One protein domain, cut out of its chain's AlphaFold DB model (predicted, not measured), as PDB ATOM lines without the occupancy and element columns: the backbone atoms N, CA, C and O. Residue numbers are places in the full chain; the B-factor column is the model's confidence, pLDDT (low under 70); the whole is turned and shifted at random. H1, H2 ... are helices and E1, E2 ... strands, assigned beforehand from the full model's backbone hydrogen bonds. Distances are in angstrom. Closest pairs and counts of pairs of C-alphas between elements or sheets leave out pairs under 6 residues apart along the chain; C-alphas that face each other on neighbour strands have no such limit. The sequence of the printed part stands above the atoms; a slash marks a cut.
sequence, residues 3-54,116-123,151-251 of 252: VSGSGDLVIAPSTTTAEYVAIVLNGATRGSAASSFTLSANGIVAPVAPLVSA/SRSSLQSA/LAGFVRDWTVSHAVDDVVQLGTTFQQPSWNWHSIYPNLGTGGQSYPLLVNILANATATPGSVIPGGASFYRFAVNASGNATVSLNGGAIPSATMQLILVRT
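This is residues 3 to 54, 116 to 123 and 151 to 251 of the 252 residues of an uncharacterized protein of Gemmatimonadaceae bacterium (UniProt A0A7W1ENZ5). Two four-stranded sheets lie face to face as a sandwich, their strands running nearly alike, and H1 lies slantwise over the outside of one sheet, E4 E6 E2 E8. H2 lies off both sheets, with its first residue, Trp 181, close to His 162 of H1; its centre is the farthest of the elements from the mean of the C-alphas, at 19.0 A, and long links join it to H1 and to E4. The 161 printed residues run E1 E2 E3 H1 H2 E4 E5 E6 E7 E8, a mixed class with under half of the residues in named elements. The sheet E4 E6 E2 E8 is mixed, and E1 E7 E3 E5 is antiparallel. The whole is compact, with a radius of gyration of the C-alphas of 16.0 A, and spans 41 by 41 by 37 A.

One sheet holds E4, residues 199 to 201, E6, 217 to 224, 22.4 A long, E2, 18 to 26, 25.9 A, and E8, 244 to 250, 20.0 A, which ends at C-alpha 250 (196.481, 235.262, 336.918). The other holds E1, residues 7 to 11, which begins at C-alpha 7 (193.899, 246.501, 351.608), E7, 230 to 236, 19.8 A, E3, 35 to 42, 23.3 A, and E5, 208 to 212, 13.2 A. H1 is residues 151 to 164, 20.0 A long, and H2 is residues 181 to 187, 9.9 A.

In the first sheet E6 and E2 are antiparallel, with N 22 and O 220 2.8 A apart. E2 and E8 are antiparallel, with N 23 and O 247 at 2.8 A. E4 and E6 are parallel, with N 200 and O 219 at 2.9 A. The two sheets form a sandwich, two sheets face to face, 9.2 A centre to centre where they face each other. In the second sheet, strongly twisted, E7 is antiparallel to E1, N 9 to O 232 at 2.8 A, and to E3, N 40 to O 233 at 3.0 A. E3 and E5 are antiparallel, with N 37 and O 210 at 2.9 A. H1 is on the first sheet, two layers with the helix on one face, at a height over the sheet of 9.1 A; it is over E2 and E8, and its closest C-alphas to E2 are those of Arg 156 and Leu 25, 7.1 A. On the local plane it runs slantwise to E2 at 36 degrees. H2 is close to H1 but not clearly touching, the closest C-alphas being His 162 and Trp 181, 7.9 A. Of the O i to N i+4 pairs, 9 of 10 are within hydrogen-bond range in H1 and 1 of 3 in H2, where 2 of 4 O i to N i+3 pairs are.

The C-alphas of Thr 190 and Ala 238, the two farthest apart, are 45.5 A apart. Residues 55 to 115 and 124 to 150 are not printed, with gaps of 17.2 A and 16.6 A between C-alphas. The links H1 to H2 and H2 to E4 are long. Confidence is under 70 at residues 50 to 54, 116 to 123, 177 to 179, 189 to 194 and 237 to 242.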
ATOM      1  N   VAL A   3     196.371 246.955 344.476       91.56
ATOM      2  CA  VAL A   3     196.010 247.770 345.649       91.56
ATOM      3  C   VAL A   3     197.283 248.400 346.209       91.56
ATOM      4  O   VAL A   3     198.323 247.748 346.250       91.56
ATOM      5  N   SER A   4     197.215 249.673 346.603       90.25
ATOM      6  CA  SER A   4     198.327 250.390 347.247       90.25
ATOM      7  C   SER A   4     198.042 250.578 348.736       90.25
ATOM      8  O   SER A   4     196.910 250.867 349.116       90.25
ATOM      9  N   GLY A   5     199.069 250.446 349.571       87.88
ATOM     10  CA  GLY A   5     198.946 250.441 351.024       87.88
ATOM     11  C   GLY A   5     198.339 249.141 351.561       87.88
ATOM     12  O   GLY A   5     198.475 248.079 350.954       87.88
ATOM     13  N   SER A   6     197.694 249.229 352.727       90.12
ATOM     14  CA  SER A   6     196.935 248.095 353.264       90.12
ATOM     15  C   SER A   6     195.598 247.974 352.544       90.12
ATOM     16  O   SER A   6     194.935 248.986 352.308       90.12
ATOM     17  N   GLY A   7     195.188 246.753 352.227       92.31
ATOM     18  CA  GLY A   7     193.899 246.501 351.608       92.31
ATOM     19  C   GLY A   7     193.767 245.105 351.024       92.31
ATOM     20  O   GLY A   7     194.695 244.292 351.062       92.31
ATOM     21  N   ASP A   8     192.589 244.867 350.459       94.75
ATOM     22  CA  ASP A   8     192.152 243.555 350.008       94.75
ATOM     23  C   ASP A   8     192.003 243.511 348.488       94.75
ATOM     24  O   ASP A   8     191.454 244.419 347.860       94.75
ATOM     25  N   LEU A   9     192.446 242.405 347.900       96.12
ATOM     26  CA  LEU A   9     192.114 242.015 346.537       96.12
ATOM     27  C   LEU A   9     191.134 240.850 346.574       96.12
ATOM     28  O   LEU A   9     191.445 239.779 347.100       96.12
ATOM     29  N   VAL A  10     189.963 241.057 345.974       97.06
ATOM     30  CA  VAL A  10     188.926 240.030 345.865       97.06
ATOM     31  C   VAL A  10     188.993 239.365 344.495       97.06
ATOM     32  O   VAL A  10     188.967 240.009 343.442       97.06
ATOM     33  N   ILE A  11     189.070 238.041 344.520       96.94
ATOM     34  CA  ILE A  11     189.041 237.176 343.349       96.94
ATOM     35  C   ILE A  11     187.621 236.648 343.211       96.94
ATOM     36  O   ILE A  11     187.132 235.891 344.055       96.94
ATOM     37  N   ALA A  12     186.959 237.079 342.141       95.06
ATOM     38  CA  ALA A  12     185.635 236.601 341.789       95.06
ATOM     39  C   ALA A  12     185.677 235.114 341.389       95.06
ATOM     40  O   ALA A  12     186.686 234.651 340.845       95.06
ATOM     41  N   PRO A  13     184.585 234.370 341.619       93.19
ATOM     42  CA  PRO A  13     184.500 232.975 341.222       93.19
ATOM     43  C   PRO A  13     184.662 232.786 339.711       93.19
ATOM     44  O   PRO A  13     184.188 233.579 338.901       93.19
ATOM     45  N   SER A  14     185.335 231.694 339.350       92.69
ATOM     46  CA  SER A  14     185.618 231.265 337.975       92.69
ATOM     47  C   SER A  14     185.047 229.869 337.743       92.69
ATOM     48  O   SER A  14     184.983 229.068 338.669       92.69
ATOM     49  N   THR A  15     184.665 229.527 336.514       94.75
ATOM     50  CA  THR A  15     184.196 228.168 336.176       94.75
ATOM     51  C   THR A  15     185.313 227.125 336.195       94.75
ATOM     52  O   THR A  15     185.040 225.931 336.288       94.75
ATOM     53  N   THR A  16     186.570 227.562 336.135       93.56
ATOM     54  CA  THR A  16     187.758 226.707 336.202       93.56
ATOM     55  C   THR A  16     188.625 227.086 337.391       93.56
ATOM     56  O   THR A  16     188.673 228.258 337.776       93.56
ATOM     57  N   THR A  17     189.367 226.112 337.923       94.12
ATOM     58  CA  THR A  17     190.470 226.392 338.847       94.12
ATOM     59  C   THR A  17     191.467 227.322 338.164       94.12
ATOM     60  O   THR A  17     191.826 227.101 337.005       94.12
ATOM     61  N   ALA A  18     191.877 228.363 338.877       93.88
ATOM     62  CA  ALA A  18     192.807 229.370 338.389       93.88
ATOM     63  C   ALA A  18     194.018 229.457 339.318       93.88
ATOM     64  O   ALA A  18     193.873 229.346 340.538       93.88
ATOM     65  N   GLU A  19     195.200 229.660 338.744       94.50
ATOM     66  CA  GLU A  19     196.423 229.907 339.509       94.50
ATOM     67  C   GLU A  19     196.778 231.386 339.464       94.50
ATOM     68  O   GLU A  19     196.584 232.067 338.450       94.50
ATOM     69  N   TYR A  20     197.305 231.876 340.579       95.31
ATOM     70  CA  TYR A  20     197.669 233.267 340.744       95.31
ATOM     71  C   TYR A  20     199.058 233.409 341.349       95.31
ATOM     72  O   TYR A  20     199.502 232.595 342.166       95.31
ATOM     73  N   VAL A  21     199.702 234.512 340.984       95.19
ATOM     74  CA  VAL A  21     200.861 235.055 341.681       95.19
ATOM     75  C   VAL A  21     200.432 236.359 342.352       95.19
ATOM     76  O   VAL A  21     199.971 237.288 341.684       95.19
ATOM     77  N   ALA A  22     200.574 236.423 343.674       96.50
ATOM     78  CA  ALA A  22     200.537 237.667 344.428       96.50
ATOM     79  C   ALA A  22     201.961 238.211 344.572       96.50
ATOM     80  O   ALA A  22     202.879 237.496 344.975       96.50
ATOM     81  N   ILE A  23     202.134 239.484 344.245       96.06
ATOM     82  CA  ILE A  23     203.405 240.195 344.308       96.06
ATOM     83  C   ILE A  23     203.230 241.330 345.303       96.06
ATOM     84  O   ILE A  23     202.370 242.193 345.124       96.06
ATOM     85  N   VAL A  24     204.042 241.319 346.355       95.12
ATOM     86  CA  VAL A  24     204.135 242.427 347.302       95.12
ATOM     87  C   VAL A  24     205.356 243.246 346.920       95.12
ATOM     88  O   VAL A  24     206.480 242.772 347.060       95.12
ATOM     89  N   LEU A  25     205.133 244.451 346.406       93.94
ATOM     90  CA  LEU A  25     206.168 245.353 345.906       93.94
ATOM     91  C   LEU A  25     206.312 246.555 346.834       93.94
ATOM     92  O   LEU A  25     205.314 247.151 347.234       93.94
ATOM     93  N   ASN A  26     207.546 246.973 347.100       92.31
ATOM     94  CA  ASN A  26     207.818 248.296 347.642       92.31
ATOM     95  C   ASN A  26     208.223 249.244 346.509       92.31
ATOM     96  O   ASN A  26     209.376 249.269 346.087       92.31
ATOM     97  N   GLY A  27     207.279 250.049 346.026       89.44
ATOM     98  CA  GLY A  27     207.489 251.007 344.940       89.44
ATOM     99  C   GLY A  27     208.368 252.209 345.306       89.44
ATOM    100  O   GLY A  27     208.578 253.085 344.469       89.44
ATOM    101  N   ALA A  28     208.877 252.295 346.541       88.69
ATOM    102  CA  ALA A  28     209.844 253.321 346.905       88.69
ATOM    103  C   ALA A  28     211.147 253.100 346.127       88.69
ATOM    104  O   ALA A  28     211.710 252.015 346.137       88.69
ATOM    105  N   THR A  29     211.662 254.140 345.479       81.44
ATOM    106  CA  THR A  29     212.910 254.079 344.692       81.44
ATOM    107  C   THR A  29     214.112 254.637 345.454       81.44
ATOM    108  O   THR A  29     215.218 254.731 344.923       81.44
ATOM    109  N   ARG A  30     213.890 255.049 346.707       81.81
ATOM    110  CA  ARG A  30     214.883 255.633 347.610       81.81
ATOM    111  C   ARG A  30     214.688 255.085 349.019       81.81
ATOM    112  O   ARG A  30     213.577 254.729 349.406       81.81
ATOM    113  N   GLY A  31     215.771 255.100 349.790       81.69
ATOM    114  CA  GLY A  31     215.824 254.585 351.157       81.69
ATOM    115  C   GLY A  31     216.519 253.227 351.237       81.69
ATOM    116  O   GLY A  31     216.726 252.560 350.230       81.69
ATOM    117  N   SER A  32     216.902 252.838 352.451       72.12
ATOM    118  CA  SER A  32     217.599 251.575 352.733       72.12
ATOM    119  C   SER A  32     216.827 250.648 353.674       72.12
ATOM    120  O   SER A  32     217.147 249.467 353.770       72.12
ATOM    121  N   ALA A  33     215.810 251.160 354.372       84.88
ATOM    122  CA  ALA A  33     215.053 250.382 355.341       84.88
ATOM    123  C   ALA A  33     214.022 249.482 354.647       84.88
ATOM    124  O   ALA A  33     213.211 249.949 353.844       84.88
ATOM    125  N   ALA A  34     214.028 248.195 354.995       87.44
ATOM    126  CA  ALA A  34     212.983 247.273 354.580       87.44
ATOM    127  C   ALA A  34     211.638 247.653 355.217       87.44
ATOM    128  O   ALA A  34     211.567 248.026 356.387       87.44
ATOM    129  N   SER A  35     210.563 247.539 354.441       87.88
ATOM    130  CA  SER A  35     209.189 247.695 354.915       87.88
ATOM    131  C   SER A  35     208.614 246.322 355.243       87.88
ATOM    132  O   SER A  35     208.588 245.441 354.384       87.88
ATOM    133  N   SER A  36     208.180 246.128 356.488       91.06
ATOM    134  CA  SER A  36     207.530 244.895 356.937       91.06
ATOM    135  C   SER A  36     206.057 244.859 356.536       91.06
ATOM    136  O   SER A  36     205.366 245.879 356.619       91.06
ATOM    137  N   PHE A  37     205.553 243.677 356.205       91.88
ATOM    138  CA  PHE A  37     204.147 243.438 355.908       91.88
ATOM    139  C   PHE A  37     203.681 242.086 356.450       91.88
ATOM    140  O   PHE A  37     204.480 241.224 356.813       91.88
ATOM    141  N   THR A  38     202.367 241.907 356.487       94.12
ATOM    142  CA  THR A  38     201.709 240.617 356.677       94.12
ATOM    143  C   THR A  38     200.756 240.393 355.515       94.12
ATOM    144  O   THR A  38     199.894 241.228 355.247       94.12
ATOM    145  N   LEU A  39     200.922 239.269 354.825       95.56
ATOM    146  CA  LEU A  39     200.043 238.827 353.753       95.56
ATOM    147  C   LEU A  39     199.180 237.677 354.267       95.56
ATOM    148  O   LEU A  39     199.706 236.716 354.822       95.56
ATOM    149  N   SER A  40     197.871 237.742 354.077       96.69
ATOM    150  CA  SER A  40     196.974 236.622 354.361       96.69
ATOM    151  C   SER A  40     196.049 236.379 353.181       96.69
ATOM    152  O   SER A  40     195.807 237.267 352.365       96.69
ATOM    153  N   ALA A  41     195.546 235.155 353.064       97.44
ATOM    154  CA  ALA A  41     194.556 234.826 352.054       97.44
ATOM    155  C   ALA A  41     193.512 233.856 352.592       97.44
ATOM    156  O   ALA A  41     193.828 232.969 353.380       97.44
ATOM    157  N   ASN A  42     192.276 234.020 352.137       97.88
ATOM    158  CA  ASN A  42     191.149 233.142 352.429       97.88
ATOM    159  C   ASN A  42     190.539 232.644 351.119       97.88
ATOM    160  O   ASN A  42     190.492 233.393 350.146       97.88
ATOM    161  N   GLY A  43     190.050 231.402 351.103       97.19
ATOM    162  CA  GLY A  43     189.435 230.788 349.920       97.19
ATOM    163  C   GLY A  43     190.441 230.273 348.884       97.19
ATOM    164  O   GLY A  43     190.079 230.034 347.734       97.19
ATOM    165  N   ILE A  44     191.705 230.100 349.281       97.81
ATOM    166  CA  ILE A  44     192.776 229.623 348.401       97.81
ATOM    167  C   ILE A  44     193.152 228.168 348.700       97.81
ATOM    168  O   ILE A  44     192.885 227.642 349.779       97.81
ATOM    169  N   VAL A  45     193.817 227.527 347.746       97.06
ATOM    170  CA  VAL A  45     194.446 226.209 347.889       97.06
ATOM    171  C   VAL A  45     195.881 226.255 347.359       97.06
ATOM    172  O   VAL A  45     196.272 227.203 346.673       97.06
ATOM    173  N   ALA A  46     196.683 225.240 347.684       94.31
ATOM    174  CA  ALA A  46     198.027 225.115 347.126       94.31
ATOM    175  C   ALA A  46     197.971 224.991 345.584       94.31
ATOM    176  O   ALA A  46     197.036 224.377 345.061       94.31
ATOM    177  N   PRO A  47     198.940 225.565 344.845       92.06
ATOM    178  CA  PRO A  47     198.994 225.431 343.390       92.06
ATOM    179  C   PRO A  47     199.244 223.974 342.980       92.06
ATOM    180  O   PRO A  47     199.892 223.219 343.705       92.06
ATOM    181  N   VAL A  48     198.726 223.578 341.815       82.56
ATOM    182  CA  VAL A  48     198.670 222.165 341.395       82.56
ATOM    183  C   VAL A  48     199.912 221.764 340.595       82.56
ATOM    184  O   VAL A  48     200.287 220.595 340.586       82.56
ATOM    185  N   ALA A  49     200.577 222.720 339.940       73.94
ATOM    186  CA  ALA A  49     201.783 222.470 339.155       73.94
ATOM    187  C   ALA A  49     202.929 223.429 339.528       73.94
ATOM    188  O   ALA A  49     202.680 224.569 339.936       73.94
ATOM    189  N   PRO A  50     204.204 223.032 339.367       67.00
ATOM    190  CA  PRO A  50     205.286 224.008 339.275       67.00
ATOM    191  C   PRO A  50     205.035 224.939 338.075       67.00
ATOM    192  O   PRO A  50     204.411 224.529 337.097       67.00
ATOM    193  N   LEU A  51     205.498 226.193 338.146       63.31
ATOM    194  CA  LEU A  51     205.575 227.030 336.945       63.31
ATOM    195  C   LEU A  51     206.545 226.328 335.991       63.31
ATOM    196  O   LEU A  51     207.716 226.143 336.322       63.31
ATOM    197  N   VAL A  52     206.028 225.827 334.873       55.25
ATOM    198  CA  VAL A  52     206.833 225.143 333.862       55.25
ATOM    199  C   VAL A  52     207.279 226.198 332.862       55.25
ATOM    200  O   VAL A  52     206.440 226.749 332.152       55.25
ATOM    201  N   SER A  53     208.588 226.451 332.807       54.00
ATOM    202  CA  SER A  53     209.192 227.307 331.784       54.00
ATOM    203  C   SER A  53     208.842 226.773 330.398       54.00
ATOM    204  O   SER A  53     209.145 225.625 330.075       54.00
ATOM    205  N   ALA A  54     208.206 227.602 329.570       50.19
ATOM    206  CA  ALA A  54     207.812 227.253 328.204       50.19
ATOM    207  C   ALA A  54     208.970 227.353 327.185       50.19
ATOM    208  O   ALA A  54     208.722 227.405 325.979       50.19
ATOM    209  N   SER A 116     211.411 244.419 327.888       44.72
ATOM    210  CA  SER A 116     210.072 244.319 328.481       44.72
ATOM    211  C   SER A 116     209.141 245.250 327.705       44.72
ATOM    212  O   SER A 116     209.406 246.447 327.622       44.72
ATOM    213  N   ARG A 117     208.037 244.752 327.134       51.62
ATOM    214  CA  ARG A 117     207.025 245.605 326.463       51.62
ATOM    215  C   ARG A 117     206.050 246.243 327.456       51.62
ATOM    216  O   ARG A 117     204.899 246.519 327.111       51.62
ATOM    217  N   SER A 118     206.475 246.418 328.701       44.31
ATOM    218  CA  SER A 118     205.603 246.854 329.774       44.31
ATOM    219  C   SER A 118     205.571 248.379 329.825       44.31
ATOM    220  O   SER A 118     206.614 249.021 329.893       44.31
ATOM    221  N   SER A 119     204.370 248.932 329.604       43.03
ATOM    222  CA  SER A 119     203.991 250.361 329.522       43.03
ATOM    223  C   SER A 119     204.829 251.318 328.643       43.03
ATOM    224  O   SER A 119     204.386 252.437 328.385       43.03
ATOM    225  N   LEU A 120     205.944 250.879 328.053       42.91
ATOM    226  CA  LEU A 120     206.681 251.579 327.004       42.91
ATOM    227  C   LEU A 120     205.925 251.454 325.680       42.91
ATOM    228  O   LEU A 120     206.213 250.639 324.803       42.91
ATOM    229  N   GLN A 121     204.911 252.292 325.542       44.28
ATOM    230  CA  GLN A 121     204.250 252.538 324.279       44.28
ATOM    231  C   GLN A 121     205.291 253.132 323.303       44.28
ATOM    232  O   GLN A 121     205.737 254.266 323.460       44.28
ATOM    233  N   SER A 122     205.646 252.352 322.276       44.78
ATOM    234  CA  SER A 122     206.180 252.755 320.955       44.78
ATOM    235  C   SER A 122     207.684 252.952 320.698       44.78
ATOM    236  O   SER A 122     208.039 253.088 319.529       44.78
ATOM    237  N   ALA A 123     208.585 252.917 321.681       51.03
ATOM    238  CA  ALA A 123     210.021 253.013 321.382       51.03
ATOM    239  C   ALA A 123     210.650 251.611 321.319       51.03
ATOM    240  O   ALA A 123     210.590 250.903 322.323       51.03
ATOM    241  N   LEU A 151     208.218 256.284 337.382       85.75
ATOM    242  CA  LEU A 151     209.245 255.320 337.771       85.75
ATOM    243  C   LEU A 151     208.698 254.180 338.635       85.75
ATOM    244  O   LEU A 151     209.163 253.049 338.509       85.75
ATOM    245  N   ALA A 152     207.717 254.452 339.494       84.69
ATOM    246  CA  ALA A 152     207.118 253.421 340.336       84.69
ATOM    247  C   ALA A 152     206.306 252.424 339.495       84.69
ATOM    248  O   ALA A 152     206.450 251.217 339.681       84.69
ATOM    249  N   GLY A 153     205.511 252.914 338.537       86.94
ATOM    250  CA  GLY A 153     204.805 252.079 337.568       86.94
ATOM    251  C   GLY A 153     205.756 251.264 336.695       86.94
ATOM    252  O   GLY A 153     205.538 250.068 336.524       86.94
ATOM    253  N   PHE A 154     206.861 251.861 336.237       87.25
ATOM    254  CA  PHE A 154     207.890 251.139 335.486       87.25
ATOM    255  C   PHE A 154     208.531 250.008 336.304       87.25
ATOM    256  O   PHE A 154     208.589 248.870 335.847       87.25
ATOM    257  N   VAL A 155     208.970 250.287 337.540       87.25
ATOM    258  CA  VAL A 155     209.548 249.263 338.431       87.25
ATOM    259  C   VAL A 155     208.529 248.168 338.734       87.25
ATOM    260  O   VAL A 155     208.884 246.989 338.755       87.25
ATOM    261  N   ARG A 156     207.259 248.533 338.934       90.00
ATOM    262  CA  ARG A 156     206.167 247.580 339.129       90.00
ATOM    263  C   ARG A 156     206.020 246.650 337.939       90.00
ATOM    264  O   ARG A 156     206.005 245.437 338.116       90.00
ATOM    265  N   ASP A 157     205.911 247.206 336.746       88.81
ATOM    266  CA  ASP A 157     205.661 246.433 335.540       88.81
ATOM    267  C   ASP A 157     206.870 245.544 335.184       88.81
ATOM    268  O   ASP A 157     206.705 244.370 334.838       88.81
ATOM    269  N   TRP A 158     208.089 246.050 335.394       87.69
ATOM    270  CA  TRP A 158     209.325 245.272 335.298       87.69
ATOM    271  C   TRP A 158     209.368 244.126 336.322       87.69
ATOM    272  O   TRP A 158     209.641 242.980 335.965       87.69
ATOM    273  N   THR A 159     208.997 244.386 337.576       89.25
ATOM    274  CA  THR A 159     208.888 243.354 338.623       89.25
ATOM    275  C   THR A 159     207.872 242.277 338.250       89.25
ATOM    276  O   THR A 159     208.138 241.089 338.427       89.25
ATOM    277  N   VAL A 160     206.712 242.673 337.717       90.25
ATOM    278  CA  VAL A 160     205.696 241.729 337.236       90.25
ATOM    279  C   VAL A 160     206.278 240.859 336.131       90.25
ATOM    280  O   VAL A 160     206.112 239.644 336.198       90.25
ATOM    281  N   SER A 161     207.009 241.443 335.173       88.50
ATOM    282  CA  SER A 161     207.613 240.672 334.080       88.50
ATOM    283  C   SER A 161     208.557 239.576 334.575       88.50
ATOM    284  O   SER A 161     208.492 238.468 334.064       88.50
ATOM    285  N   HIS A 162     209.320 239.793 335.653       85.56
ATOM    286  CA  HIS A 162     210.143 238.729 336.244       85.56
ATOM    287  C   HIS A 162     209.349 237.523 336.754       85.56
ATOM    288  O   HIS A 162     209.851 236.404 336.723       85.56
ATOM    289  N   ALA A 163     208.122 237.735 337.229       85.50
ATOM    290  CA  ALA A 163     207.292 236.657 337.755       85.50
ATOM    291  C   ALA A 163     206.536 235.882 336.674       85.50
ATOM    292  O   ALA A 163     206.084 234.771 336.943       85.50
ATOM    293  N   VAL A 164     206.321 236.487 335.501       86.81
ATOM    294  CA  VAL A 164     205.334 235.992 334.531       86.81
ATOM    295  C   VAL A 164     205.816 235.963 333.082       86.81
ATOM    296  O   VAL A 164     205.012 235.781 332.171       86.81
ATOM    297  N   ASP A 165     207.116 236.138 332.865       83.69
ATOM    298  CA  ASP A 165     207.748 236.182 331.545       83.69
ATOM    299  C   ASP A 165     207.395 234.984 330.637       83.69
ATOM    300  O   ASP A 165     207.212 235.126 329.430       83.69
ATOM    301  N   ASP A 166     207.243 233.793 331.216       78.31
ATOM    302  CA  ASP A 166     206.938 232.534 330.527       78.31
ATOM    303  C   ASP A 166     205.439 232.185 330.496       78.31
ATOM    304  O   ASP A 166     205.041 231.158 329.938       78.31
ATOM    305  N   VAL A 167     204.581 233.036 331.062       81.44
ATOM    306  CA  VAL A 167     203.138 232.795 331.136       81.44
ATOM    307  C   VAL A 167     202.486 233.194 329.813       81.44
ATOM    308  O   VAL A 167     202.155 234.354 329.573       81.44
ATOM    309  N   VAL A 168     202.254 232.200 328.953       72.88
ATOM    310  CA  VAL A 168     201.685 232.355 327.598       72.88
ATOM    311  C   VAL A 168     200.328 233.069 327.590       72.88
ATOM    312  O   VAL A 168     199.991 233.760 326.631       72.88
ATOM    313  N   GLN A 169     199.534 232.911 328.651       77.19
ATOM    314  CA  GLN A 169     198.212 233.528 328.789       77.19
ATOM    315  C   GLN A 169     198.277 235.050 328.960       77.19
ATOM    316  O   GLN A 169     197.262 235.726 328.774       77.19
ATOM    317  N   LEU A 170     199.435 235.600 329.327       75.38
ATOM    318  CA  LEU A 170     199.630 237.038 329.433       75.38
ATOM    319  C   LEU A 170     200.097 237.592 328.088       75.38
ATOM    320  O   LEU A 170     200.901 236.992 327.381       75.38
ATOM    321  N   GLY A 171     199.570 238.761 327.718       72.06
ATOM    322  CA  GLY A 171     199.984 239.438 326.491       72.06
ATOM    323  C   GLY A 171     201.490 239.727 326.471       72.06
ATOM    324  O   GLY A 171     202.142 239.791 327.513       72.06
ATOM    325  N   THR A 172     202.033 239.989 325.277       77.75
ATOM    326  CA  THR A 172     203.484 240.215 325.060       77.75
ATOM    327  C   THR A 172     204.093 241.363 325.879       77.75
ATOM    328  O   THR A 172     205.308 241.495 325.935       77.75
ATOM    329  N   THR A 173     203.260 242.186 326.521       76.44
ATOM    330  CA  THR A 173     203.614 243.303 327.407       76.44
ATOM    331  C   THR A 173     204.547 242.901 328.552       76.44
ATOM    332  O   THR A 173     205.468 243.648 328.852       76.44
ATOM    333  N   PHE A 174     204.356 241.735 329.173       82.06
ATOM    334  CA  PHE A 174     205.188 241.290 330.306       82.06
ATOM    335  C   PHE A 174     206.261 240.271 329.920       82.06
ATOM    336  O   PHE A 174     206.935 239.745 330.797       82.06
ATOM    337  N   GLN A 175     206.426 240.019 328.624       81.81
ATOM    338  CA  GLN A 175     207.476 239.148 328.119       81.81
ATOM    339  C   GLN A 175     208.764 239.954 327.914       81.81
ATOM    340  O   GLN A 175     208.733 241.116 327.489       81.81
ATOM    341  N   GLN A 176     209.895 239.311 328.166       77.50
ATOM    342  CA  GLN A 176     211.264 239.785 328.004       77.50
ATOM    343  C   GLN A 176     211.955 238.970 326.886       77.50
ATOM    344  O   GLN A 176     212.801 238.121 327.168       77.50
ATOM    345  N   PRO A 177     211.630 239.196 325.590       69.81
ATOM    346  CA  PRO A 177     212.165 238.411 324.470       69.81
ATOM    347  C   PRO A 177     213.689 238.257 324.433       69.81
ATOM    348  O   PRO A 177     214.195 237.225 324.001       69.81
ATOM    349  N   SER A 178     214.421 239.293 324.846       66.12
ATOM    350  CA  SER A 178     215.889 239.297 324.866       66.12
ATOM    351  C   SER A 178     216.492 238.601 326.092       66.12
ATOM    352  O   SER A 178     217.653 238.203 326.040       66.12
ATOM    353  N   TRP A 179     215.714 238.425 327.167       68.62
ATOM    354  CA  TRP A 179     216.172 237.924 328.466       68.62
ATOM    355  C   TRP A 179     215.118 237.043 329.130       68.62
ATOM    356  O   TRP A 179     214.652 237.334 330.228       68.62
ATOM    357  N   ASN A 180     214.764 235.933 328.482       75.94
ATOM    358  CA  ASN A 180     213.897 234.958 329.128       75.94
ATOM    359  C   ASN A 180     214.685 234.203 330.209       75.94
ATOM    360  O   ASN A 180     215.366 233.210 329.936       75.94
ATOM    361  N   TRP A 181     214.642 234.691 331.449       74.25
ATOM    362  CA  TRP A 181     215.433 234.132 332.547       74.25
ATOM    363  C   TRP A 181     215.056 232.685 332.862       74.25
ATOM    364  O   TRP A 181     215.933 231.866 333.142       74.25
ATOM    365  N   HIS A 182     213.774 232.346 332.732       74.06
ATOM    366  CA  HIS A 182     213.283 230.979 332.875       74.06
ATOM    367  C   HIS A 182     213.843 230.031 331.801       74.06
ATOM    368  O   HIS A 182     213.897 228.821 332.022       74.06
ATOM    369  N   SER A 183     214.286 230.555 330.656       73.88
ATOM    370  CA  SER A 183     215.020 229.827 329.617       73.88
ATOM    371  C   SER A 183     216.524 229.796 329.870       73.88
ATOM    372  O   SER A 183     217.185 228.815 329.542       73.88
ATOM    373  N   ILE A 184     217.096 230.886 330.375       75.38
ATOM    374  CA  ILE A 184     218.549 231.025 330.511       75.38
ATOM    375  C   ILE A 184     219.060 230.160 331.662       75.38
ATOM    376  O   ILE A 184     219.994 229.388 331.472       75.38
ATOM    377  N   TYR A 185     218.440 230.252 332.840       76.06
ATOM    378  CA  TYR A 185     218.961 229.627 334.058       76.06
ATOM    379  C   TYR A 185     219.103 228.102 333.985       76.06
ATOM    380  O   TYR A 185     220.187 227.616 334.326       76.06
ATOM    381  N   PRO A 186     218.124 227.343 333.449       74.81
ATOM    382  CA  PRO A 186     218.287 225.901 333.263       74.81
ATOM    383  C   PRO A 186     219.467 225.523 332.356       74.81
ATOM    384  O   PRO A 186     219.943 224.394 332.410       74.81
ATOM    385  N   ASN A 187     219.955 226.465 331.546       75.69
ATOM    386  CA  ASN A 187     221.092 226.292 330.649       75.69
ATOM    387  C   ASN A 187     222.402 226.904 331.198       75.69
ATOM    388  O   ASN A 187     223.450 226.769 330.565       75.69
ATOM    389  N   LEU A 188     222.382 227.565 332.365       73.38
ATOM    390  CA  LEU A 188     223.580 228.118 333.002       73.38
ATOM    391  C   LEU A 188     224.326 227.034 333.802       73.38
ATOM    392  O   LEU A 188     223.925 226.662 334.904       73.38
ATOM    393  N   GLY A 189     225.463 226.585 333.262       65.00
ATOM    394  CA  GLY A 189     226.437 225.724 333.946       65.00
ATOM    395  C   GLY A 189     226.111 224.223 333.951       65.00
ATOM    396  O   GLY A 189     225.073 223.769 333.472       65.00
ATOM    397  N   THR A 190     227.031 223.420 334.497       52.88
ATOM    398  CA  THR A 190     226.836 221.976 334.701       52.88
ATOM    399  C   THR A 190     225.835 221.741 335.826       52.88
ATOM    400  O   THR A 190     226.144 221.973 336.992       52.88
ATOM    401  N   GLY A 191     224.639 221.275 335.468       65.00
ATOM    402  CA  GLY A 191     223.586 220.907 336.419       65.00
ATOM    403  C   GLY A 191     222.280 221.681 336.266       65.00
ATOM    404  O   GLY A 191     221.318 221.292 336.911       65.00
ATOM    405  N   GLY A 192     222.238 222.711 335.408       63.59
ATOM    406  CA  GLY A 192     221.045 223.517 335.147       63.59
ATOM    407  C   GLY A 192     220.523 224.206 336.405       63.59
ATOM    408  O   GLY A 192     219.809 223.619 337.215       63.59
ATOM    409  N   GLN A 193     220.884 225.470 336.597       65.44
ATOM    410  CA  GLN A 193     220.406 226.200 337.765       65.44
ATOM    411  C   GLN A 193     218.914 226.506 337.609       65.44
ATOM    412  O   GLN A 193     218.449 226.924 336.552       65.44
ATOM    413  N   SER A 194     218.136 226.309 338.671       69.31
ATOM    414  CA  SER A 194     216.771 226.837 338.684       69.31
ATOM    415  C   SER A 194     216.831 228.362 338.707       69.31
ATOM    416  O   SER A 194     217.730 228.938 339.325       69.31
ATOM    417  N   TYR A 195     215.886 229.023 338.034       75.25
ATOM    418  CA  TYR A 195     215.772 230.476 338.115       75.25
ATOM    419  C   TYR A 195     215.638 230.886 339.592       75.25
ATOM    420  O   TYR A 195     214.725 230.395 340.258       75.25
ATOM    421  N   PRO A 196     216.526 231.742 340.137       74.75
ATOM    422  CA  PRO A 196     216.596 232.036 341.568       74.75
ATOM    423  C   PRO A 196     215.504 233.017 342.019       74.75
ATOM    424  O   PRO A 196     215.728 233.853 342.893       74.75
ATOM    425  N   LEU A 197     214.312 232.931 341.431       81.69
ATOM    426  CA  LEU A 197     213.141 233.621 341.935       81.69
ATOM    427  C   LEU A 197     212.559 232.802 343.083       81.69
ATOM    428  O   LEU A 197     211.984 231.732 342.882       81.69
ATOM    429  N   LEU A 198     212.704 233.310 344.305       84.56
ATOM    430  CA  LEU A 198     212.087 232.686 345.465       84.56
ATOM    431  C   LEU A 198     210.585 232.979 345.455       84.56
ATOM    432  O   LEU A 198     210.150 234.097 345.734       84.56
ATOM    433  N   VAL A 199     209.800 231.950 345.149       88.56
ATOM    434  CA  VAL A 199     208.342 232.024 345.137       88.56
ATOM    435  C   VAL A 199     207.784 231.198 346.286       88.56
ATOM    436  O   VAL A 199     207.915 229.976 346.313       88.56
ATOM    437  N   ASN A 200     207.147 231.868 347.240       91.75
ATOM    438  CA  ASN A 200     206.573 231.222 348.415       91.75
ATOM    439  C   ASN A 200     205.173 230.683 348.108       91.75
ATOM    440  O   ASN A 200     204.425 231.278 347.336       91.75
ATOM    441  N   ILE A 201     204.777 229.579 348.738       94.31
ATOM    442  CA  ILE A 201     203.388 229.113 348.671       94.31
ATOM    443  C   ILE A 201     202.583 229.843 349.742       94.31
ATOM    444  O   ILE A 201     202.934 229.793 350.920       94.31
ATOM    445  N   LEU A 202     201.510 230.524 349.340       95.62
ATOM    446  CA  LEU A 202     200.610 231.177 350.284       95.62
ATOM    447  C   LEU A 202     199.624 230.146 350.838       95.62
ATOM    448  O   LEU A 202     198.929 229.471 350.080       95.62
ATOM    449  N   ALA A 203     199.575 230.014 352.161       96.06
ATOM    450  CA  ALA A 203     198.669 229.093 352.836       96.06
ATOM    451  C   ALA A 203     197.327 229.764 353.165       96.06
ATOM    452  O   ALA A 203     197.267 230.936 353.543       96.06
ATOM    453  N   ASN A 204     196.241 229.000 353.042       97.38
ATOM    454  CA  ASN A 204     194.896 229.473 353.357       97.38
ATOM    455  C   ASN A 204     194.755 229.804 354.849       97.38
ATOM    456  O   ASN A 204     195.278 229.083 355.700       97.38
ATOM    457  N   ALA A 205     194.028 230.879 355.153       95.88
ATOM    458  CA  ALA A 205     193.741 231.379 356.496       95.88
ATOM    459  C   ALA A 205     194.989 231.569 357.384       95.88
ATOM    460  O   ALA A 205     194.895 231.540 358.609       95.88
ATOM    461  N   THR A 206     196.164 231.764 356.775       96.12
ATOM    462  CA  THR A 206     197.441 231.869 357.487       96.12
ATOM    463  C   THR A 206     198.086 233.218 357.190       96.12
ATOM    464  O   THR A 206     198.269 233.599 356.034       96.12
ATOM    465  N   ALA A 207     198.426 233.952 358.249       94.81
ATOM    466  CA  ALA A 207     199.179 235.194 358.158       94.81
ATOM    467  C   ALA A 207     200.655 234.887 357.865       94.81
ATOM    468  O   ALA A 207     201.320 234.194 358.630       94.81
ATOM    469  N   THR A 208     201.161 235.418 356.758       95.19
ATOM    470  CA  THR A 208     202.536 235.238 356.294       95.19
ATOM    471  C   THR A 208     203.288 236.556 356.466       95.19
ATOM    472  O   THR A 208     203.026 237.500 355.712       95.19
ATOM    473  N   PRO A 209     204.185 236.676 357.459       94.00
ATOM    474  CA  PRO A 209     204.995 237.874 357.615       94.00
ATOM    475  C   PRO A 209     206.053 237.954 356.508       94.00
ATOM    476  O   PRO A 209     206.548 236.936 356.021       94.00
ATOM    477  N   GLY A 210     206.431 239.171 356.131       91.62
ATOM    478  CA  GLY A 210     207.488 239.415 355.157       91.62
ATOM    479  C   GLY A 210     208.078 240.816 355.267       91.62
ATOM    480  O   GLY A 210     207.584 241.668 356.011       91.62
ATOM    481  N   SER A 211     209.152 241.063 354.522       91.25
ATOM    482  CA  SER A 211     209.774 242.383 354.422       91.25
ATOM    483  C   SER A 211     210.353 242.619 353.035       91.25
ATOM    484  O   SER A 211     210.991 241.726 352.482       91.25
ATOM    485  N   VAL A 212     210.192 243.829 352.504       90.38
ATOM    486  CA  VAL A 212     210.727 244.233 351.194       90.38
ATOM    487  C   VAL A 212     211.484 245.554 351.290       90.38
ATOM    488  O   VAL A 212     210.984 246.548 351.823       90.38
ATOM    489  N   ILE A 213     212.710 245.571 350.772       90.25
ATOM    490  CA  ILE A 213     213.500 246.798 350.600       90.25
ATOM    491  C   ILE A 213     212.885 247.695 349.512       90.25
ATOM    492  O   ILE A 213     212.125 247.188 348.687       90.25
ATOM    493  N   PRO A 214     213.199 249.002 349.473       87.94
ATOM    494  CA  PRO A 214     212.794 249.886 348.380       87.94
ATOM    495  C   PRO A 214     213.187 249.316 347.007       87.94
ATOM    496  O   PRO A 214     214.325 248.894 346.812       87.94
ATOM    497  N   GLY A 215     212.229 249.250 346.080       87.25
ATOM    498  CA  GLY A 215     212.370 248.658 344.747       87.25
ATOM    499  C   GLY A 215     212.334 247.128 344.726       87.25
ATOM    500  O   GLY A 215     212.352 246.534 343.652       87.25
ATOM    501  N   GLY A 216     212.291 246.481 345.893       90.81
ATOM    502  CA  GLY A 216     212.231 245.032 346.034       90.81
ATOM    503  C   GLY A 216     210.804 244.493 346.044       90.81
ATOM    504  O   GLY A 216     209.844 245.202 346.364       90.81
ATOM    505  N   ALA A 217     210.679 243.200 345.749       94.44
ATOM    506  CA  ALA A 217     209.405 242.497 345.735       94.44
ATOM    507  C   ALA A 217     209.496 241.100 346.357       94.44
ATOM    508  O   ALA A 217     210.561 240.490 346.411       94.44
ATOM    509  N   SER A 218     208.359 240.602 346.832       94.31
ATOM    510  CA  SER A 218     208.168 239.227 347.296       94.31
ATOM    511  C   SER A 218     207.056 238.560 346.497       94.31
ATOM    512  O   SER A 218     206.024 239.180 346.233       94.31
ATOM    513  N   PHE A 219     207.261 237.295 346.135       95.12
ATOM    514  CA  PHE A 219     206.389 236.550 345.233       95.12
ATOM    515  C   PHE A 219     205.722 235.394 345.973       95.12
ATOM    516  O   PHE A 219     206.381 234.634 346.692       95.12
ATOM    517  N   TYR A 220     204.415 235.255 345.775       95.25
ATOM    518  CA  TYR A 220     203.586 234.251 346.425       95.25
ATOM    519  C   TYR A 220     202.688 233.565 345.406       95.25
ATOM    520  O   TYR A 220     202.070 234.235 344.584       95.25
ATOM    521  N   ARG A 221     202.572 232.241 345.475       95.38
ATOM    522  CA  ARG A 221     201.703 231.443 344.605       95.38
ATOM    523  C   ARG A 221     200.601 230.758 345.380       95.38
ATOM    524  O   ARG A 221     200.815 230.271 346.489       95.38
ATOM    525  N   PHE A 222     199.443 230.683 344.746       96.62
ATOM    526  CA  PHE A 222     198.283 229.947 345.224       96.62
ATOM    527  C   PHE A 222     197.326 229.665 344.063       96.62
ATOM    528  O   PHE A 222     197.473 230.204 342.964       96.62
ATOM    529  N   ALA A 223     196.333 228.825 344.317       97.06
ATOM    530  CA  ALA A 223     195.237 228.570 343.400       97.06
ATOM    531  C   ALA A 223     193.890 228.880 344.057       97.06
ATOM    532  O   ALA A 223     193.759 228.911 345.281       97.06
ATOM    533  N   VAL A 224     192.879 229.103 343.225       97.00
ATOM    534  CA  VAL A 224     191.479 229.244 343.633       97.00
ATOM    535  C   VAL A 224     190.683 228.184 342.888       97.00
ATOM    536  O   VAL A 224     190.763 228.100 341.661       97.00
ATOM    537  N   ASN A 225     189.948 227.356 343.628       96.56
ATOM    538  CA  ASN A 225     189.115 226.307 343.044       96.56
ATOM    539  C   ASN A 225     188.006 226.896 342.165       96.56
ATOM    540  O   ASN A 225     187.532 228.010 342.401       96.56
ATOM    541  N   ALA A 226     187.544 226.115 341.187       94.94
ATOM    542  CA  ALA A 226     186.344 226.448 340.425       94.94
ATOM    543  C   ALA A 226     185.166 226.776 341.364       94.94
ATOM    544  O   ALA A 226     184.942 226.104 342.368       94.94
ATOM    545  N   SER A 227     184.412 227.816 341.021       93.88
ATOM    546  CA  SER A 227     183.303 228.404 341.786       93.88
ATOM    547  C   SER A 227     183.672 228.967 343.167       93.88
ATOM    548  O   SER A 227     182.793 229.460 343.870       93.88
ATOM    549  N   GLY A 228     184.949 228.936 343.559       92.88
ATOM    550  CA  GLY A 228     185.434 229.528 344.801       92.88
ATOM    551  C   GLY A 228     185.675 231.027 344.660       92.88
ATOM    552  O   GLY A 228     186.134 231.492 343.620       92.88
ATOM    553  N   ASN A 229     185.389 231.785 345.715       95.50
ATOM    554  CA  ASN A 229     185.915 233.137 345.872       95.50
ATOM    555  C   ASN A 229     187.197 233.083 346.709       95.50
ATOM    556  O   ASN A 229     187.405 232.148 347.482       95.50
ATOM    557  N   ALA A 230     188.052 234.086 346.546       97.50
ATOM    558  CA  ALA A 230     189.205 234.251 347.413       97.50
ATOM    559  C   ALA A 230     189.442 235.724 347.721       97.50
ATOM    560  O   ALA A 230     189.133 236.599 346.915       97.50
ATOM    561  N   THR A 231     189.998 235.994 348.893       97.94
ATOM    562  CA  THR A 231     190.449 237.331 349.290       97.94
ATOM    563  C   THR A 231     191.910 237.241 349.673       97.94
ATOM    564  O   THR A 231     192.275 236.353 350.442       97.94
ATOM    565  N   VAL A 232     192.731 238.141 349.138       97.50
ATOM    566  CA  VAL A 232     194.135 238.304 349.521       97.50
ATOM    567  C   VAL A 232     194.289 239.671 350.166       97.50
ATOM    568  O   VAL A 232     194.017 240.684 349.526       97.50
ATOM    569  N   SER A 233     194.733 239.684 351.413       96.25
ATOM    570  CA  SER A 233     194.826 240.878 352.243       96.25
ATOM    571  C   SER A 233     196.285 241.220 352.494       96.25
ATOM    572  O   SER A 233     197.039 240.413 353.045       96.25
ATOM    573  N   LEU A 234     196.680 242.429 352.103       94.25
ATOM    574  CA  LEU A 234     197.959 243.011 352.479       94.25
ATOM    575  C   LEU A 234     197.737 243.941 353.666       94.25
ATOM    576  O   LEU A 234     197.023 244.934 353.560       94.25
ATOM    577  N   ASN A 235     198.408 243.653 354.773       90.50
ATOM    578  CA  ASN A 235     198.494 244.549 355.915       90.50
ATOM    579  C   ASN A 235     199.931 245.057 356.024       90.50
ATOM    580  O   ASN A 235     200.875 244.271 356.143       90.50
ATOM    581  N   GLY A 236     200.116 246.375 355.973       74.31
ATOM    582  CA  GLY A 236     201.393 246.979 356.341       74.31
ATOM    583  C   GLY A 236     201.674 246.746 357.826       74.31
ATOM    584  O   GLY A 236     200.745 246.656 358.627       74.31
ATOM    585  N   GLY A 237     202.950 246.657 358.212       64.06
ATOM    586  CA  GLY A 237     203.331 246.811 359.622       64.06
ATOM    587  C   GLY A 237     202.982 248.213 360.149       64.06
ATOM    588  O   GLY A 237     202.182 248.931 359.559       64.06
ATOM    589  N   ALA A 238     203.632 248.661 361.227       55.88
ATOM    590  CA  ALA A 238     203.359 249.956 361.875       55.88
ATOM    591  C   ALA A 238     203.406 251.199 360.946       55.88
ATOM    592  O   ALA A 238     202.986 252.278 361.354       55.88
ATOM    593  N   ILE A 239     203.889 251.063 359.704       48.16
ATOM    594  CA  ILE A 239     203.801 252.080 358.655       48.16
ATOM    595  C   ILE A 239     203.410 251.389 357.335       48.16
ATOM    596  O   ILE A 239     204.287 250.880 356.632       48.16
ATOM    597  N   PRO A 240     202.123 251.359 356.945       52.69
ATOM    598  CA  PRO A 240     201.753 251.082 355.566       52.69
ATOM    599  C   PRO A 240     202.210 252.287 354.746       52.69
ATOM    600  O   PRO A 240     201.530 253.313 354.695       52.69
ATOM    601  N   SER A 241     203.402 252.224 354.158       62.94
ATOM    602  CA  SER A 241     203.805 253.274 353.233       62.94
ATOM    603  C   SER A 241     202.897 253.181 352.007       62.94
ATOM    604  O   SER A 241     202.633 252.094 351.495       62.94
ATOM    605  N   ALA A 242     202.410 254.324 351.517       69.38
ATOM    606  CA  ALA A 242     201.639 254.402 350.270       69.38
ATOM    607  C   ALA A 242     202.395 253.803 349.061       69.38
ATOM    608  O   ALA A 242     201.820 253.606 347.996       69.38
ATOM    609  N   THR A 243     203.688 253.512 349.230       85.56
ATOM    610  CA  THR A 243     204.558 252.853 348.261       85.56
ATOM    611  C   THR A 243     204.458 251.328 348.265       85.56
ATOM    612  O   THR A 243     204.905 250.716 347.302       85.56
ATOM    613  N   MET A 244     203.895 250.693 349.298       90.44
ATOM    614  CA  MET A 244     203.643 249.249 349.279       90.44
ATOM    615  C   MET A 244     202.475 248.934 348.351       90.44
ATOM    616  O   MET A 244     201.439 249.591 348.414       90.44
ATOM    617  N   GLN A 245     202.627 247.927 347.501       93.19
ATOM    618  CA  GLN A 245     201.598 247.502 346.561       93.19
ATOM    619  C   GLN A 245     201.396 245.995 346.637       93.19
ATOM    620  O   GLN A 245     202.361 245.233 346.640       93.19
ATOM    621  N   LEU A 246     200.133 245.578 346.650       95.12
ATOM    622  CA  LEU A 246     199.729 244.208 346.376       95.12
ATOM    623  C   LEU A 246     199.269 244.130 344.923       95.12
ATOM    624  O   LEU A 246     198.321 244.807 344.521       95.12
ATOM    625  N   ILE A 247     199.931 243.290 344.140       96.06
ATOM    626  CA  ILE A 247     199.616 243.061 342.734       96.06
ATOM    627  C   ILE A 247     199.222 241.601 342.582       96.06
ATOM    628  O   ILE A 247     199.911 240.707 343.062       96.06
ATOM    629  N   LEU A 248     198.114 241.360 341.894       95.81
ATOM    630  CA  LEU A 248     197.629 240.021 341.603       95.81
ATOM    631  C   LEU A 248     197.631 239.777 340.100       95.81
ATOM    632  O   LEU A 248     196.969 240.514 339.353       95.81
ATOM    633  N   VAL A 249     198.319 238.714 339.689       93.81
ATOM    634  CA  VAL A 249     198.401 238.263 338.299       93.81
ATOM    635  C   VAL A 249     197.870 236.840 338.197       93.81
ATOM    636  O   VAL A 249     198.246 235.975 338.983       93.81
ATOM    637  N   ARG A 250     196.977 236.603 337.235       93.12
ATOM    638  CA  ARG A 250     196.481 235.262 336.918       93.12
ATOM    639  C   ARG A 250     197.467 234.582 335.975       93.12
ATOM    640  O   ARG A 250     197.766 235.138 334.924       93.12
ATOM    641  N   THR A 251     197.934 233.395 336.338       90.19
ATOM    642  CA  THR A 251     198.896 232.614 335.544       90.19
ATOM    643  C   THR A 251     198.272 231.392 334.879       90.19
ATOM    644  O   THR A 251     198.864 230.832 333.960       90.19
TER     645      THR A 251